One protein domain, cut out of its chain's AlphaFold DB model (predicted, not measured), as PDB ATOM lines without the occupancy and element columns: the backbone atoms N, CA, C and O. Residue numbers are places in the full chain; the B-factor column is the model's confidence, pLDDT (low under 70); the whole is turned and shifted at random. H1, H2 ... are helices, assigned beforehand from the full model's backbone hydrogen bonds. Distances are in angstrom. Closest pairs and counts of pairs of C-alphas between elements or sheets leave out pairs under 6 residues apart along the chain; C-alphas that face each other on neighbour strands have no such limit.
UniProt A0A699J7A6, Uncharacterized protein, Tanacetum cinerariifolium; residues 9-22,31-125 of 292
ATOM      1  N   GLY A   9      22.335  32.510  18.098       44.31
ATOM      2  CA  GLY A   9      22.697  32.499  16.681       44.31
ATOM      3  C   GLY A   9      23.093  33.870  16.155       44.31
ATOM      4  O   GLY A   9      23.912  33.944  15.255       44.31
ATOM      5  N   PHE A  10      22.597  34.937  16.774       46.38
ATOM      6  CA  PHE A  10      22.920  36.310  16.421       46.38
ATOM      7  C   PHE A  10      24.367  36.695  16.818       46.38
ATOM      8  O   PHE A  10      25.175  37.074  15.971       46.38
ATOM      9  N   LEU A  11      24.764  36.475  18.081       45.75
ATOM     10  CA  LEU A  11      26.149  36.680  18.547       45.75
ATOM     11  C   LEU A  11      27.127  35.682  17.906       45.75
ATOM     12  O   LEU A  11      28.268  36.032  17.623       45.75
ATOM     13  N   TRP A  12      26.692  34.444  17.650       46.06
ATOM     14  CA  TRP A  12      27.484  33.459  16.911       46.06
ATOM     15  C   TRP A  12      27.652  33.851  15.443       46.06
ATOM     16  O   TRP A  12      28.774  33.866  14.958       46.06
ATOM     17  N   GLY A  13      26.569  34.226  14.763       45.72
ATOM     18  CA  GLY A  13      26.559  34.669  13.370       45.72
ATOM     19  C   GLY A  13      27.401  35.919  13.155       45.72
ATOM     20  O   GLY A  13      28.041  36.043  12.121       45.72
ATOM     21  N   ARG A  14      27.513  36.791  14.165       50.56
ATOM     22  CA  ARG A  14      28.414  37.945  14.130       50.56
ATOM     23  C   ARG A  14      29.848  37.642  14.552       50.56
ATOM     24  O   ARG A  14      30.748  38.229  13.977       50.56
ATOM     25  N   VAL A  15      30.105  36.750  15.508       42.91
ATOM     26  CA  VAL A  15      31.482  36.306  15.817       42.91
ATOM     27  C   VAL A  15      32.067  35.548  14.626       42.91
ATOM     28  O   VAL A  15      33.206  35.795  14.251       42.91
ATOM     29  N   VAL A  16      31.267  34.690  13.991       41.72
ATOM     30  CA  VAL A  16      31.583  34.038  12.715       41.72
ATOM     31  C   VAL A  16      31.695  35.090  11.607       41.72
ATOM     32  O   VAL A  16      32.710  35.136  10.927       41.72
ATOM     33  N   GLY A  17      30.756  36.035  11.527       43.00
ATOM     34  CA  GLY A  17      30.784  37.144  10.573       43.00
ATOM     35  C   GLY A  17      31.994  38.073  10.716       43.00
ATOM     36  O   GLY A  17      32.547  38.469   9.705       43.00
ATOM     37  N   MET A  18      32.478  38.387  11.924       42.59
ATOM     38  CA  MET A  18      33.717  39.147  12.201       42.59
ATOM     39  C   MET A  18      34.978  38.321  11.923       42.59
ATOM     40  O   MET A  18      36.027  38.877  11.610       42.59
ATOM     41  N   MET A  19      34.894  36.994  12.048       39.81
ATOM     42  CA  MET A  19      35.958  36.070  11.644       39.81
ATOM     43  C   MET A  19      36.032  35.896  10.117       39.81
ATOM     44  O   MET A  19      37.107  35.590   9.593       39.81
ATOM     45  N   GLU A  20      34.911  36.083   9.413       38.19
ATOM     46  CA  GLU A  20      34.782  36.038   7.949       38.19
ATOM     47  C   GLU A  20      35.097  37.393   7.295       38.19
ATOM     48  O   GLU A  20      35.859  37.464   6.332       38.19
ATOM     49  N   SER A  21      34.585  38.485   7.863       41.66
ATOM     50  CA  SER A  21      34.888  39.865   7.480       41.66
ATOM     51  C   SER A  21      36.122  40.347   8.236       41.66
ATOM     52  O   SER A  21      36.051  41.143   9.170       41.66
ATOM     53  N   GLY A  22      37.287  39.835   7.823       39.94
ATOM     54  CA  GLY A  22      38.567  40.432   8.191       39.94
ATOM     55  C   GLY A  22      38.460  41.948   8.029       39.94
ATOM     56  O   GLY A  22      38.133  42.422   6.942       39.94
ATOM     57  N   THR A  31      42.134  35.796   8.285       62.78
ATOM     58  CA  THR A  31      40.821  35.128   8.381       62.78
ATOM     59  C   THR A  31      40.933  33.786   9.107       62.78
ATOM     60  O   THR A  31      41.986  33.143   9.094       62.78
ATOM     61  N   TRP A  32      39.842  33.323   9.727       61.62
ATOM     62  CA  TRP A  32      39.834  32.023  10.414       61.62
ATOM     63  C   TRP A  32      40.162  30.862   9.461       61.62
ATOM     64  O   TRP A  32      40.858  29.928   9.853       61.62
ATOM     65  N   GLU A  33      39.740  30.967   8.195       62.91
ATOM     66  CA  GLU A  33      40.091  30.020   7.132       62.91
ATOM     67  C   GLU A  33      41.597  30.010   6.852       62.91
ATOM     68  O   GLU A  33      42.168  28.950   6.624       62.91
ATOM     69  N   SER A  34      42.281  31.157   6.943       66.38
ATOM     70  CA  SER A  34      43.739  31.220   6.791       66.38
ATOM     71  C   SER A  34      44.456  30.506   7.940       66.38
ATOM     72  O   SER A  34      45.371  29.719   7.695       66.38
ATOM     73  N   VAL A  35      43.987  30.691   9.180       66.69
ATOM     74  CA  VAL A  35      44.525  29.997  10.365       66.69
ATOM     75  C   VAL A  35      44.273  28.489  10.287       66.69
ATOM     76  O   VAL A  35      45.167  27.690  10.570       66.69
ATOM     77  N   VAL A  36      43.072  28.077   9.872       66.88
ATOM     78  CA  VAL A  36      42.725  26.659   9.706       66.88
ATOM     79  C   VAL A  36      43.506  26.026   8.564       66.88
ATOM     80  O   VAL A  36      44.039  24.934   8.751       66.88
ATOM     81  N   ALA A  37      43.655  26.710   7.431       71.00
ATOM     82  CA  ALA A  37      44.476  26.243   6.320       71.00
ATOM     83  C   ALA A  37      45.954  26.114   6.720       71.00
ATOM     84  O   ALA A  37      46.605  25.138   6.352       71.00
ATOM     85  N   GLU A  38      46.492  27.044   7.516       75.12
ATOM     86  CA  GLU A  38      47.871  26.970   8.006       75.12
ATOM     87  C   GLU A  38      48.097  25.794   8.961       75.12
ATOM     88  O   GLU A  38      49.074  25.053   8.816       75.12
ATOM     89  N   MET A  39      47.187  25.590   9.913       71.44
ATOM     90  CA  MET A  39      47.252  24.462  10.844       71.44
ATOM     91  C   MET A  39      47.022  23.116  10.139       71.44
ATOM     92  O   MET A  39      47.651  22.114  10.486       71.44
ATOM     93  N   ALA A  40      46.165  23.088   9.117       74.06
ATOM     94  CA  ALA A  40      45.924  21.902   8.305       74.06
ATOM     95  C   ALA A  40      47.139  21.532   7.449       74.06
ATOM     96  O   ALA A  40      47.466  20.353   7.340       74.06
ATOM     97  N   ARG A  41      47.886  22.522   6.941       72.94
ATOM     98  CA  ARG A  41      49.141  22.295   6.202       72.94
ATOM     99  C   ARG A  41      50.187  21.525   7.016       72.94
ATOM    100  O   ARG A  41      51.014  20.837   6.436       72.94
ATOM    101  N   LYS A  42      50.154  21.644   8.350       70.75
ATOM    102  CA  LYS A  42      51.066  20.952   9.279       70.75
ATOM    103  C   LYS A  42      50.571  19.570   9.731       70.75
ATOM    104  O   LYS A  42      51.369  18.798  10.241       70.75
ATOM    105  N   SER A  43      49.277  19.272   9.601       71.12
ATOM    106  CA  SER A  43      48.643  18.076  10.190       71.12
ATOM    107  C   SER A  43      47.984  17.134   9.178       71.12
ATOM    108  O   SER A  43      47.653  16.010   9.535       71.12
ATOM    109  N   GLY A  44      47.785  17.566   7.930       74.06
ATOM    110  CA  GLY A  44      47.237  16.751   6.841       74.06
ATOM    111  C   GLY A  44      45.711  16.584   6.840       74.06
ATOM    112  O   GLY A  44      45.161  16.213   5.808       74.06
ATOM    113  N   ASP A  45      45.006  16.908   7.932       80.62
ATOM    114  CA  ASP A  45      43.541  16.789   8.026       80.62
ATOM    115  C   ASP A  45      42.861  18.116   8.404       80.62
ATOM    116  O   ASP A  45      42.725  18.494   9.575       80.62
ATOM    117  N   VAL A  46      42.359  18.803   7.375       74.69
ATOM    118  CA  VAL A  46      41.626  20.073   7.492       74.69
ATOM    119  C   VAL A  46      40.370  19.934   8.357       74.69
ATOM    120  O   VAL A  46      40.049  20.844   9.124       74.69
ATOM    121  N   ASN A  47      39.646  18.814   8.271       76.38
ATOM    122  CA  ASN A  47      38.370  18.647   8.967       76.38
ATOM    123  C   ASN A  47      38.572  18.439  10.468       76.38
ATOM    124  O   ASN A  47      37.847  19.031  11.276       76.38
ATOM    125  N   SER A  48      39.587  17.666  10.856       80.06
ATOM    126  CA  SER A  48      39.959  17.516  12.265       80.06
ATOM    127  C   SER A  48      40.455  18.828  12.866       80.06
ATOM    128  O   SER A  48      40.009  19.210  13.954       80.06
ATOM    129  N   VAL A  49      41.301  19.572  12.146       78.19
ATOM    130  CA  VAL A  49      41.764  20.902  12.577       78.19
ATOM    131  C   VAL A  49      40.596  21.869  12.732       78.19
ATOM    132  O   VAL A  49      40.454  22.495  13.784       78.19
ATOM    133  N   ARG A  50      39.702  21.939  11.740       78.50
ATOM    134  CA  ARG A  50      38.489  22.762  11.797       78.50
ATOM    135  C   ARG A  50      37.654  22.418  13.027       78.50
ATOM    136  O   ARG A  50      37.275  23.310  13.783       78.50
ATOM    137  N   LYS A  51      37.418  21.131  13.296       80.44
ATOM    138  CA  LYS A  51      36.659  20.676  14.470       80.44
ATOM    139  C   LYS A  51      37.318  21.095  15.788       80.44
ATOM    140  O   LYS A  51      36.618  21.527  16.706       80.44
ATOM    141  N   LEU A  52      38.644  21.001  15.892       82.12
ATOM    142  CA  LEU A  52      39.397  21.411  17.082       82.12
ATOM    143  C   LEU A  52      39.323  22.923  17.320       82.12
ATOM    144  O   LEU A  52      39.025  23.351  18.441       82.12
ATOM    145  N   VAL A  53      39.546  23.716  16.272       79.94
ATOM    146  CA  VAL A  53      39.459  25.182  16.321       79.94
ATOM    147  C   VAL A  53      38.047  25.606  16.715       79.94
ATOM    148  O   VAL A  53      37.875  26.329  17.697       79.94
ATOM    149  N   MET A  54      37.024  25.063  16.052       79.81
ATOM    150  CA  MET A  54      35.623  25.364  16.360       79.81
ATOM    151  C   MET A  54      35.245  24.973  17.787       79.81
ATOM    152  O   MET A  54      34.581  25.740  18.486       79.81
ATOM    153  N   HIS A  55      35.711  23.822  18.275       80.81
ATOM    154  CA  HIS A  55      35.485  23.410  19.662       80.81
ATOM    155  C   HIS A  55      36.115  24.384  20.659       80.81
ATOM    156  O   HIS A  55      35.508  24.710  21.685       80.81
ATOM    157  N   ARG A  56      37.324  24.883  20.371       84.12
ATOM    158  CA  ARG A  56      38.004  25.864  21.223       84.12
ATOM    159  C   ARG A  56      37.287  27.212  21.211       84.12
ATOM    160  O   ARG A  56      37.040  27.752  22.289       84.12
ATOM    161  N   LEU A  57      36.910  27.714  20.037       81.50
ATOM    162  CA  LEU A  57      36.158  28.963  19.889       81.50
ATOM    163  C   LEU A  57      34.808  28.894  20.606       81.50
ATOM    164  O   LEU A  57      34.489  29.778  21.398       81.50
ATOM    165  N   CYS A  58      34.066  27.794  20.444       79.00
ATOM    166  CA  CYS A  58      32.814  27.568  21.167       79.00
ATOM    167  C   CYS A  58      33.002  27.646  22.691       79.00
ATOM    168  O   CYS A  58      32.164  28.214  23.391       79.00
ATOM    169  N   LYS A  59      34.093  27.084  23.233       83.25
ATOM    170  CA  LYS A  59      34.400  27.182  24.671       83.25
ATOM    171  C   LYS A  59      34.690  28.622  25.094       83.25
ATOM    172  O   LYS A  59      34.175  29.060  26.119       83.25
ATOM    173  N   LEU A  60      35.493  29.349  24.316       85.69
ATOM    174  CA  LEU A  60      35.829  30.745  24.603       85.69
ATOM    175  C   LEU A  60      34.587  31.638  24.581       85.69
ATOM    176  O   LEU A  60      34.392  32.410  25.516       85.69
ATOM    177  N   LEU A  61      33.713  31.471  23.587       82.06
ATOM    178  CA  LEU A  61      32.471  32.231  23.490       82.06
ATOM    179  C   LEU A  61      31.525  31.941  24.659       82.06
ATOM    180  O   LEU A  61      30.992  32.869  25.257       82.06
ATOM    181  N   ARG A  62      31.342  30.670  25.042       81.88
ATOM    182  CA  ARG A  62      30.529  30.328  26.225       81.88
ATOM    183  C   ARG A  62      31.072  30.992  27.487       81.88
ATOM    184  O   ARG A  62      30.299  31.550  28.258       81.88
ATOM    185  N   ASN A  63      32.390  30.978  27.674       85.75
ATOM    186  CA  ASN A  63      33.032  31.634  28.814       85.75
ATOM    187  C   ASN A  63      32.869  33.158  28.769       85.75
ATOM    188  O   ASN A  63      32.656  33.778  29.808       85.75
ATOM    189  N   PHE A  64      32.959  33.762  27.583       84.19
ATOM    190  CA  PHE A  64      32.720  35.188  27.372       84.19
ATOM    191  C   PHE A  64      31.284  35.576  27.741       84.19
ATOM    192  O   PHE A  64      31.093  36.436  28.597       84.19
ATOM    193  N   ILE A  65      30.292  34.870  27.188       83.38
ATOM    194  CA  ILE A  65      28.864  35.057  27.489       83.38
ATOM    195  C   ILE A  65      28.601  34.914  28.994       83.38
ATOM    196  O   ILE A  65      27.884  35.722  29.582       83.38
ATOM    197  N   MET A  66      29.204  33.910  29.640       83.38
ATOM    198  CA  MET A  66      29.047  33.715  31.081       83.38
ATOM    199  C   MET A  66      29.622  34.869  31.897       83.38
ATOM    200  O   MET A  66      28.933  35.372  32.780       83.38
ATOM    201  N   LYS A  67      30.826  35.343  31.559       86.38
ATOM    202  CA  LYS A  67      31.445  36.497  32.224       86.38
ATOM    203  C   LYS A  67      30.645  37.784  32.025       86.38
ATOM    204  O   LYS A  67      30.543  38.564  32.966       86.38
ATOM    205  N   LEU A  68      30.085  38.001  30.832       84.06
ATOM    206  CA  LEU A  68      29.222  39.154  30.567       84.06
ATOM    207  C   LEU A  68      27.992  39.135  31.472       84.06
ATOM    208  O   LEU A  68      27.705  40.112  32.160       84.06
ATOM    209  N   ARG A  69      27.310  37.990  31.524       82.88
ATOM    210  CA  ARG A  69      26.127  37.823  32.363       82.88
ATOM    211  C   ARG A  69      26.450  38.009  33.844       82.88
ATOM    212  O   ARG A  69      25.726  38.705  34.541       82.88
ATOM    213  N   GLU A  70      27.513  37.380  34.329       85.62
ATOM    214  CA  GLU A  70      27.880  37.406  35.746       85.62
ATOM    215  C   GLU A  70      28.289  38.800  36.230       85.62
ATOM    216  O   GLU A  70      27.898  39.197  37.322       85.62
ATOM    217  N   LYS A  71      29.036  39.554  35.417       84.94
ATOM    218  CA  LYS A  71      29.569  40.859  35.825       84.94
ATOM    219  C   LYS A  71      28.640  42.036  35.558       84.94
ATOM    220  O   LYS A  71      28.683  42.992  36.319       84.94
ATOM    221  N   TYR A  72      27.848  41.987  34.487       82.44
ATOM    222  CA  TYR A  72      27.096  43.160  34.024       82.44
ATOM    223  C   TYR A  72      25.579  42.964  34.054       82.44
ATOM    224  O   TYR A  72      24.858  43.946  34.136       82.44
ATOM    225  N   ILE A  73      25.079  41.722  34.029       83.19
ATOM    226  CA  ILE A  73      23.629  41.460  34.047       83.19
ATOM    227  C   ILE A  73      23.163  41.098  35.458       83.19
ATOM    228  O   ILE A  73      22.267  41.744  35.988       83.19
ATOM    229  N   LEU A  74      23.785  40.099  36.102       83.00
ATOM    230  CA  LEU A  74      23.398  39.634  37.444       83.00
ATOM    231  C   LEU A  74      23.345  40.741  38.509       83.00
ATOM    232  O   LEU A  74      22.356  40.770  39.238       83.00
ATOM    233  N   PRO A  75      24.325  41.660  38.608       81.56
ATOM    234  CA  PRO A  75      24.306  42.691  39.648       81.56
ATOM    235  C   PRO A  75      23.268  43.793  39.400       81.56
ATOM    236  O   PRO A  75      22.889  44.500  40.326       81.56
ATOM    237  N   ILE A  76      22.825  43.952  38.150       77.62
ATOM    238  CA  ILE A  76      21.999  45.074  37.680       77.62
ATOM    239  C   ILE A  76      20.564  44.608  37.371       77.62
ATOM    240  O   ILE A  76      19.709  45.401  36.996       77.62
ATOM    241  N   LEU A  77      20.251  43.328  37.605       71.75
ATOM    242  CA  LEU A  77      18.929  42.737  37.358       71.75
ATOM    243  C   LEU A  77      17.781  43.480  38.067       71.75
ATOM    244  O   LEU A  77      16.669  43.495  37.553       71.75
ATOM    245  N   ASN A  78      18.063  44.121  39.206       69.56
ATOM    246  CA  ASN A  78      17.087  44.890  39.987       69.56
ATOM    247  C   ASN A  78      17.013  46.380  39.585       69.56
ATOM    248  O   ASN A  78      16.170  47.105  40.104       69.56
ATOM    249  N   THR A  79      17.875  46.840  38.669       70.38
ATOM    250  CA  THR A  79      17.980  48.244  38.240       70.38
ATOM    251  C   THR A  79      17.967  48.327  36.706       70.38
ATOM    252  O   THR A  79      19.023  48.449  36.080       70.38
ATOM    253  N   PRO A  80      16.784  48.281  36.068       64.25
ATOM    254  CA  PRO A  80      16.655  48.136  34.614       64.25
ATOM    255  C   PRO A  80      17.292  49.286  33.819       64.25
ATOM    256  O   PRO A  80      17.813  49.061  32.729       64.25
ATOM    257  N   SER A  81      17.338  50.499  34.378       62.75
ATOM    258  CA  SER A  81      17.878  51.693  33.710       62.75
ATOM    259  C   SER A  81      19.362  51.568  33.350       62.75
ATOM    260  O   SER A  81      19.785  52.067  32.316       62.75
ATOM    261  N   LYS A  82      20.146  50.866  34.178       65.62
ATOM    262  CA  LYS A  82      21.593  50.659  33.973       65.62
ATOM    263  C   LYS A  82      21.901  49.418  33.133       65.62
ATOM    264  O   LYS A  82      23.055  49.169  32.803       65.62
ATOM    265  N   LEU A  83      20.887  48.612  32.815       64.69
ATOM    266  CA  LEU A  83      21.070  47.328  32.144       64.69
ATOM    267  C   LEU A  83      21.375  47.518  30.652       64.69
ATOM    268  O   LEU A  83      22.181  46.782  30.096       64.69
ATOM    269  N   ASN A  84      20.812  48.555  30.029       67.19
ATOM    270  CA  ASN A  84      21.000  48.848  28.605       67.19
ATOM    271  C   ASN A  84      22.349  49.510  28.281       67.19
ATOM    272  O   ASN A  84      22.697  49.650  27.107       67.19
ATOM    273  N   GLU A  85      23.129  49.895  29.292       73.44
ATOM    274  CA  GLU A  85      24.447  50.488  29.091       73.44
ATOM    275  C   GLU A  85      25.468  49.397  28.758       73.44
ATOM    276  O   GLU A  85      25.875  48.590  29.599       73.44
ATOM    277  N   LEU A  86      25.885  49.366  27.493       74.00
ATOM    278  CA  LEU A  86      26.919  48.452  27.038       74.00
ATOM    279  C   LEU A  86      28.247  48.781  27.744       74.00
ATOM    280  O   LEU A  86      28.713  49.923  27.671       74.00
ATOM    281  N   PRO A  87      28.932  47.798  28.359       80.00
ATOM    282  CA  PRO A  87      30.214  48.068  28.989       80.00
ATOM    283  C   PRO A  87      31.235  48.553  27.956       80.00
ATOM    284  O   PRO A  87      31.503  47.859  26.972       80.00
ATOM    285  N   ALA A  88      31.873  49.698  28.221       80.75
ATOM    286  CA  ALA A  88      32.810  50.355  27.299       80.75
ATOM    287  C   ALA A  88      33.932  49.430  26.792       80.75
ATOM    288  O   ALA A  88      34.396  49.559  25.666       80.75
ATOM    289  N   LYS A  89      34.328  48.435  27.594       81.38
ATOM    290  CA  LYS A  89      35.320  47.419  27.217       81.38
ATOM    291  C   LYS A  89      34.915  46.578  25.997       81.38
ATOM    292  O   LYS A  89      35.789  46.053  25.311       81.38
ATOM    293  N   TYR A  90      33.618  46.393  25.760       81.38
ATOM    294  CA  TYR A  90      33.093  45.514  24.714       81.38
ATOM    295  C   TYR A  90      32.415  46.267  23.567       81.38
ATOM    296  O   TYR A  90      31.950  45.612  22.639       81.38
ATOM    297  N   SER A  91      32.422  47.604  23.577       80.12
ATOM    298  CA  SER A  91      31.856  48.444  22.507       80.12
ATOM    299  C   SER A  91      32.469  48.182  21.131       80.12
ATOM    300  O   SER A  91      31.791  48.292  20.116       80.12
ATOM    301  N   ALA A  92      33.737  47.764  21.088       77.56
ATOM    302  CA  ALA A  92      34.422  47.397  19.850       77.56
ATOM    303  C   ALA A  92      33.958  46.050  19.258       77.56
ATOM    304  O   ALA A  92      34.250  45.758  18.100       77.56
ATOM    305  N   ILE A  93      33.290  45.203  20.050       76.81
ATOM    306  CA  ILE A  93      32.976  43.810  19.691       76.81
ATOM    307  C   ILE A  93      31.462  43.589  19.580       76.81
ATOM    308  O   ILE A  93      31.012  42.878  18.686       76.81
ATOM    309  N   VAL A  94      30.685  44.191  20.480       78.56
ATOM    310  CA  VAL A  94      29.229  44.029  20.597       78.56
ATOM    311  C   VAL A  94      28.576  45.368  20.274       78.56
ATOM    312  O   VAL A  94      28.989  46.385  20.825       78.56
ATOM    313  N   LYS A  95      27.566  45.398  19.400       82.88
ATOM    314  CA  LYS A  95      26.784  46.628  19.187       82.88
ATOM    315  C   LYS A  95      25.713  46.791  20.271       82.88
ATOM    316  O   LYS A  95      25.283  45.821  20.889       82.88
ATOM    317  N   ALA A  96      25.234  48.021  20.461       78.88
ATOM    318  CA  ALA A  96      24.217  48.340  21.465       78.88
ATOM    319  C   ALA A  96      22.893  47.568  21.271       78.88
ATOM    320  O   ALA A  96      22.349  47.046  22.238       78.88
ATOM    321  N   GLU A  97      22.410  47.422  20.034       81.06
ATOM    322  CA  GLU A  97      21.187  46.656  19.712       81.06
ATOM    323  C   GLU A  97      21.283  45.194  20.189       81.06
ATOM    324  O   GLU A  97      20.382  44.640  20.809       81.06
ATOM    325  N   GLU A  98      22.452  44.598  19.980       79.44
ATOM    326  CA  GLU A  98      22.765  43.195  20.263       79.44
ATOM    327  C   GLU A  98      22.886  42.943  21.761       79.44
ATOM    328  O   GLU A  98      22.592  41.855  22.258       79.44
ATOM    329  N   TRP A  99      23.341  43.964  22.487       82.81
ATOM    330  CA  TRP A  99      23.376  43.960  23.937       82.81
ATOM    331  C   TRP A  99      21.963  43.897  24.517       82.81
ATOM    332  O   TRP A  99      21.704  43.070  25.392       82.81
ATOM    333  N   VAL A 100      21.035  44.692  23.977       81.75
ATOM    334  CA  VAL A 100      19.624  44.684  24.390       81.75
ATOM    335  C   VAL A 100      18.965  43.339  24.068       81.75
ATOM    336  O   VAL A 100      18.337  42.737  24.940       81.75
ATOM    337  N   GLU A 101      19.168  42.801  22.862       83.94
ATOM    338  CA  GLU A 101      18.681  41.458  22.505       83.94
ATOM    339  C   GLU A 101      19.244  40.372  23.434       83.94
ATOM    340  O   GLU A 101      18.521  39.479  23.887       83.94
ATOM    341  N   PHE A 102      20.533  40.459  23.771       81.81
ATOM    342  CA  PHE A 102      21.186  39.530  24.686       81.81
ATOM    343  C   PHE A 102      20.606  39.604  26.106       81.81
ATOM    344  O   PHE A 102      20.410  38.569  26.757       81.81
ATOM    345  N   ILE A 103      20.288  40.803  26.590       82.50
ATOM    346  CA  ILE A 103      19.620  40.991  27.879       82.50
ATOM    347  C   ILE A 103      18.239  40.342  27.860       82.50
ATOM    348  O   ILE A 103      17.943  39.544  28.751       82.50
ATOM    349  N   ASN A 104      17.434  40.587  26.826       84.12
ATOM    350  CA  ASN A 104      16.101  39.990  26.684       84.12
ATOM    351  C   ASN A 104      16.170  38.456  26.646       84.12
ATOM    352  O   ASN A 104      15.427  37.760  27.344       84.12
ATOM    353  N   TYR A 105      17.142  37.904  25.917       81.38
ATOM    354  CA  TYR A 105      17.365  36.461  25.863       81.38
ATOM    355  C   TYR A 105      17.746  35.869  27.228       81.38
ATOM    356  O   TYR A 105      17.235  34.825  27.632       81.38
ATOM    357  N   THR A 106      18.653  36.519  27.962       77.12
ATOM    358  CA  THR A 106      19.140  36.008  29.255       77.12
ATOM    359  C   THR A 106      18.156  36.204  30.410       77.12
ATOM    360  O   THR A 106      18.241  35.473  31.404       77.12
ATOM    361  N   THR A 107      17.237  37.163  30.287       80.00
ATOM    362  CA  THR A 107      16.161  37.432  31.254       80.00
ATOM    363  C   THR A 107      14.924  36.562  31.024       80.00
ATOM    364  O   THR A 107      14.152  36.373  31.965       80.00
ATOM    365  N   THR A 108      14.789  35.951  29.840       83.88
ATOM    366  CA  THR A 108      13.721  34.992  29.519       83.88
ATOM    367  C   THR A 108      13.731  33.795  30.480       83.88
ATOM    368  O   THR A 108      14.781  33.206  30.765       83.88
ATOM    369  N   ASP A 109      12.555  33.357  30.933       83.31
ATOM    370  CA  ASP A 109      12.435  32.253  31.894       83.31
ATOM    371  C   ASP A 109      12.945  30.915  31.347       83.31
ATOM    372  O   ASP A 109      13.627  30.181  32.062       83.31
ATOM    373  N   ALA A 110      12.766  30.656  30.049       81.94
ATOM    374  CA  ALA A 110      13.343  29.491  29.376       81.94
ATOM    375  C   ALA A 110      14.877  29.410  29.532       81.94
ATOM    376  O   ALA A 110      15.451  28.327  29.694       81.94
ATOM    377  N   TYR A 111      15.571  30.556  29.517       80.56
ATOM    378  CA  TYR A 111      17.013  30.599  29.747       80.56
ATOM    379  C   TYR A 111      17.355  30.322  31.215       80.56
ATOM    380  O   TYR A 111      18.271  29.539  31.495       80.56
ATOM    381  N   LYS A 112      16.623  30.935  32.156       84.19
ATOM    382  CA  LYS A 112      16.818  30.717  33.599       84.19
ATOM    383  C   LYS A 112      16.613  29.252  33.963       84.19
ATOM    384  O   LYS A 112      17.469  28.681  34.636       84.19
ATOM    385  N   GLU A 113      15.553  28.629  33.457       87.19
ATOM    386  CA  GLU A 113      15.246  27.220  33.685       87.19
ATOM    387  C   GLU A 113      16.360  26.318  33.136       87.19
ATOM    388  O   GLU A 113      16.888  25.456  33.841       87.19
ATOM    389  N   LYS A 114      16.813  26.569  31.900       84.94
ATOM    390  CA  LYS A 114      17.937  25.838  31.298       84.94
ATOM    391  C   LYS A 114      19.227  25.996  32.106       84.94
ATOM    392  O   LYS A 114      19.965  25.025  32.289       84.94
ATOM    393  N   SER A 115      19.507  27.207  32.588       82.25
ATOM    394  CA  SER A 115      20.667  27.496  33.434       82.25
ATOM    395  C   SER A 115      20.576  26.760  34.773       82.25
ATOM    396  O   SER A 115      21.534  26.091  35.167       82.25
ATOM    397  N   ALA A 116      19.419  26.816  35.438       88.31
ATOM    398  CA  ALA A 116      19.155  26.121  36.693       88.31
ATOM    399  C   ALA A 116      19.308  24.607  36.527       88.31
ATOM    400  O   ALA A 116      20.044  23.981  37.284       88.31
ATOM    401  N   ARG A 117      18.733  24.028  35.468       88.56
ATOM    402  CA  ARG A 117      18.882  22.606  35.131       88.56
ATOM    403  C   ARG A 117      20.350  22.206  34.972       88.56
ATOM    404  O   ARG A 117      20.767  21.180  35.502       88.56
ATOM    405  N   GLY A 118      21.148  23.031  34.292       85.00
ATOM    406  CA  GLY A 118      22.591  22.815  34.148       85.00
ATOM    407  C   GLY A 118      23.350  22.876  35.479       85.00
ATOM    408  O   GLY A 118      24.216  22.038  35.727       85.00
ATOM    409  N   LYS A 119      23.004  23.827  36.357       86.56
ATOM    410  CA  LYS A 119      23.575  23.924  37.711       86.56
ATOM    411  C   LYS A 119      23.211  22.706  38.555       86.56
ATOM    412  O   LYS A 119      24.108  22.089  39.115       86.56
ATOM    413  N   MET A 120      21.938  22.314  38.571       88.50
ATOM    414  CA  MET A 120      21.460  21.134  39.295       88.50
ATOM    415  C   MET A 120      22.143  19.857  38.800       88.50
ATOM    416  O   MET A 120      22.590  19.048  39.605       88.50
ATOM    417  N   ALA A 121      22.301  19.687  37.484       86.50
ATOM    418  CA  ALA A 121      23.024  18.547  36.923       86.50
ATOM    419  C   ALA A 121      24.503  18.521  37.347       86.50
ATOM    420  O   ALA A 121      25.038  17.453  37.629       86.50
ATOM    421  N   ARG A 122      25.161  19.687  37.426       83.69
ATOM    422  CA  ARG A 122      26.544  19.790  37.910       83.69
ATOM    423  C   ARG A 122      26.658  19.497  39.407       83.69
ATOM    424  O   ARG A 122      27.605  18.828  39.790       83.69
ATOM    425  N   LEU A 123      25.713  19.966  40.222       83.62
ATOM    426  CA  LEU A 123      25.689  19.721  41.670       83.62
ATOM    427  C   LEU A 123      25.489  18.238  42.013       83.62
ATOM    428  O   LEU A 123      26.013  17.771  43.012       83.62
ATOM    429  N   LYS A 124      24.800  17.477  41.152       84.69
ATOM    430  CA  LYS A 124      24.674  16.015  41.291       84.69
ATOM    431  C   LYS A 124      25.996  15.262  41.104       84.69
ATOM    432  O   LYS A 124      26.057  14.071  41.395       84.69
ATOM    433  N   ASN A 125      27.043  15.908  40.591       79.62
ATOM    434  CA  ASN A 125      28.369  15.308  40.539       79.62
ATOM    435  C   ASN A 125      29.043  15.450  41.909       79.62
ATOM    436  O   ASN A 125      29.818  16.373  42.116       79.62
TER     437      ASN A 125
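Overview. This is residues 9 to 22 and 31 to 125 of the 292 residues of an uncharacterized protein of Tanacetum cinerariifolium (UniProt A0A699J7A6). Long helix H3 makes the main axis; H2 folds back at its first end, H4 stands crosswise near its last, and H1 lies between H2 and H4. H5 sticks out with residues 109 to 114 and 116 to 123. The all-helix printed part has 109 residues with five named helices, H1 to H5 in order. It is loose, with radius of gyration of the C-alphas 17.2 A, spanning 52 by 39 by 20 A.

Arrangement. H1, residues 9 to 20, is near H3, residues 46 to 76. H2, residues 32 to 43, touches residues 46 to 53 of H3 alone, a helical hairpin; the closest C-alphas, of Ala 40 and Val 46, are 4.7 A apart. H4, residues 96 to 107, stands about perpendicular to H3, at 80 degrees. H5, residues 109 to 123, is apart from H3. Every O i to N i+4 pair is within hydrogen-bond range in H1, H4 and H5, 7 of 8 in H2, 24 of 27 in H3.

Along the chain. H3 is 43.8 A long from first to last C-alpha. C-alpha 9 lies at (22.697, 32.499, 16.681), C-alpha 123 at (25.689, 19.721, 41.670).

Size, cuts and confidence. Residues 23 to 30 are cut out; C-alphas 22 and 31 are 5.8 A apart. The H3 to H4 link is long. Residues 9 to 22 are among 26 with pLDDT under 70.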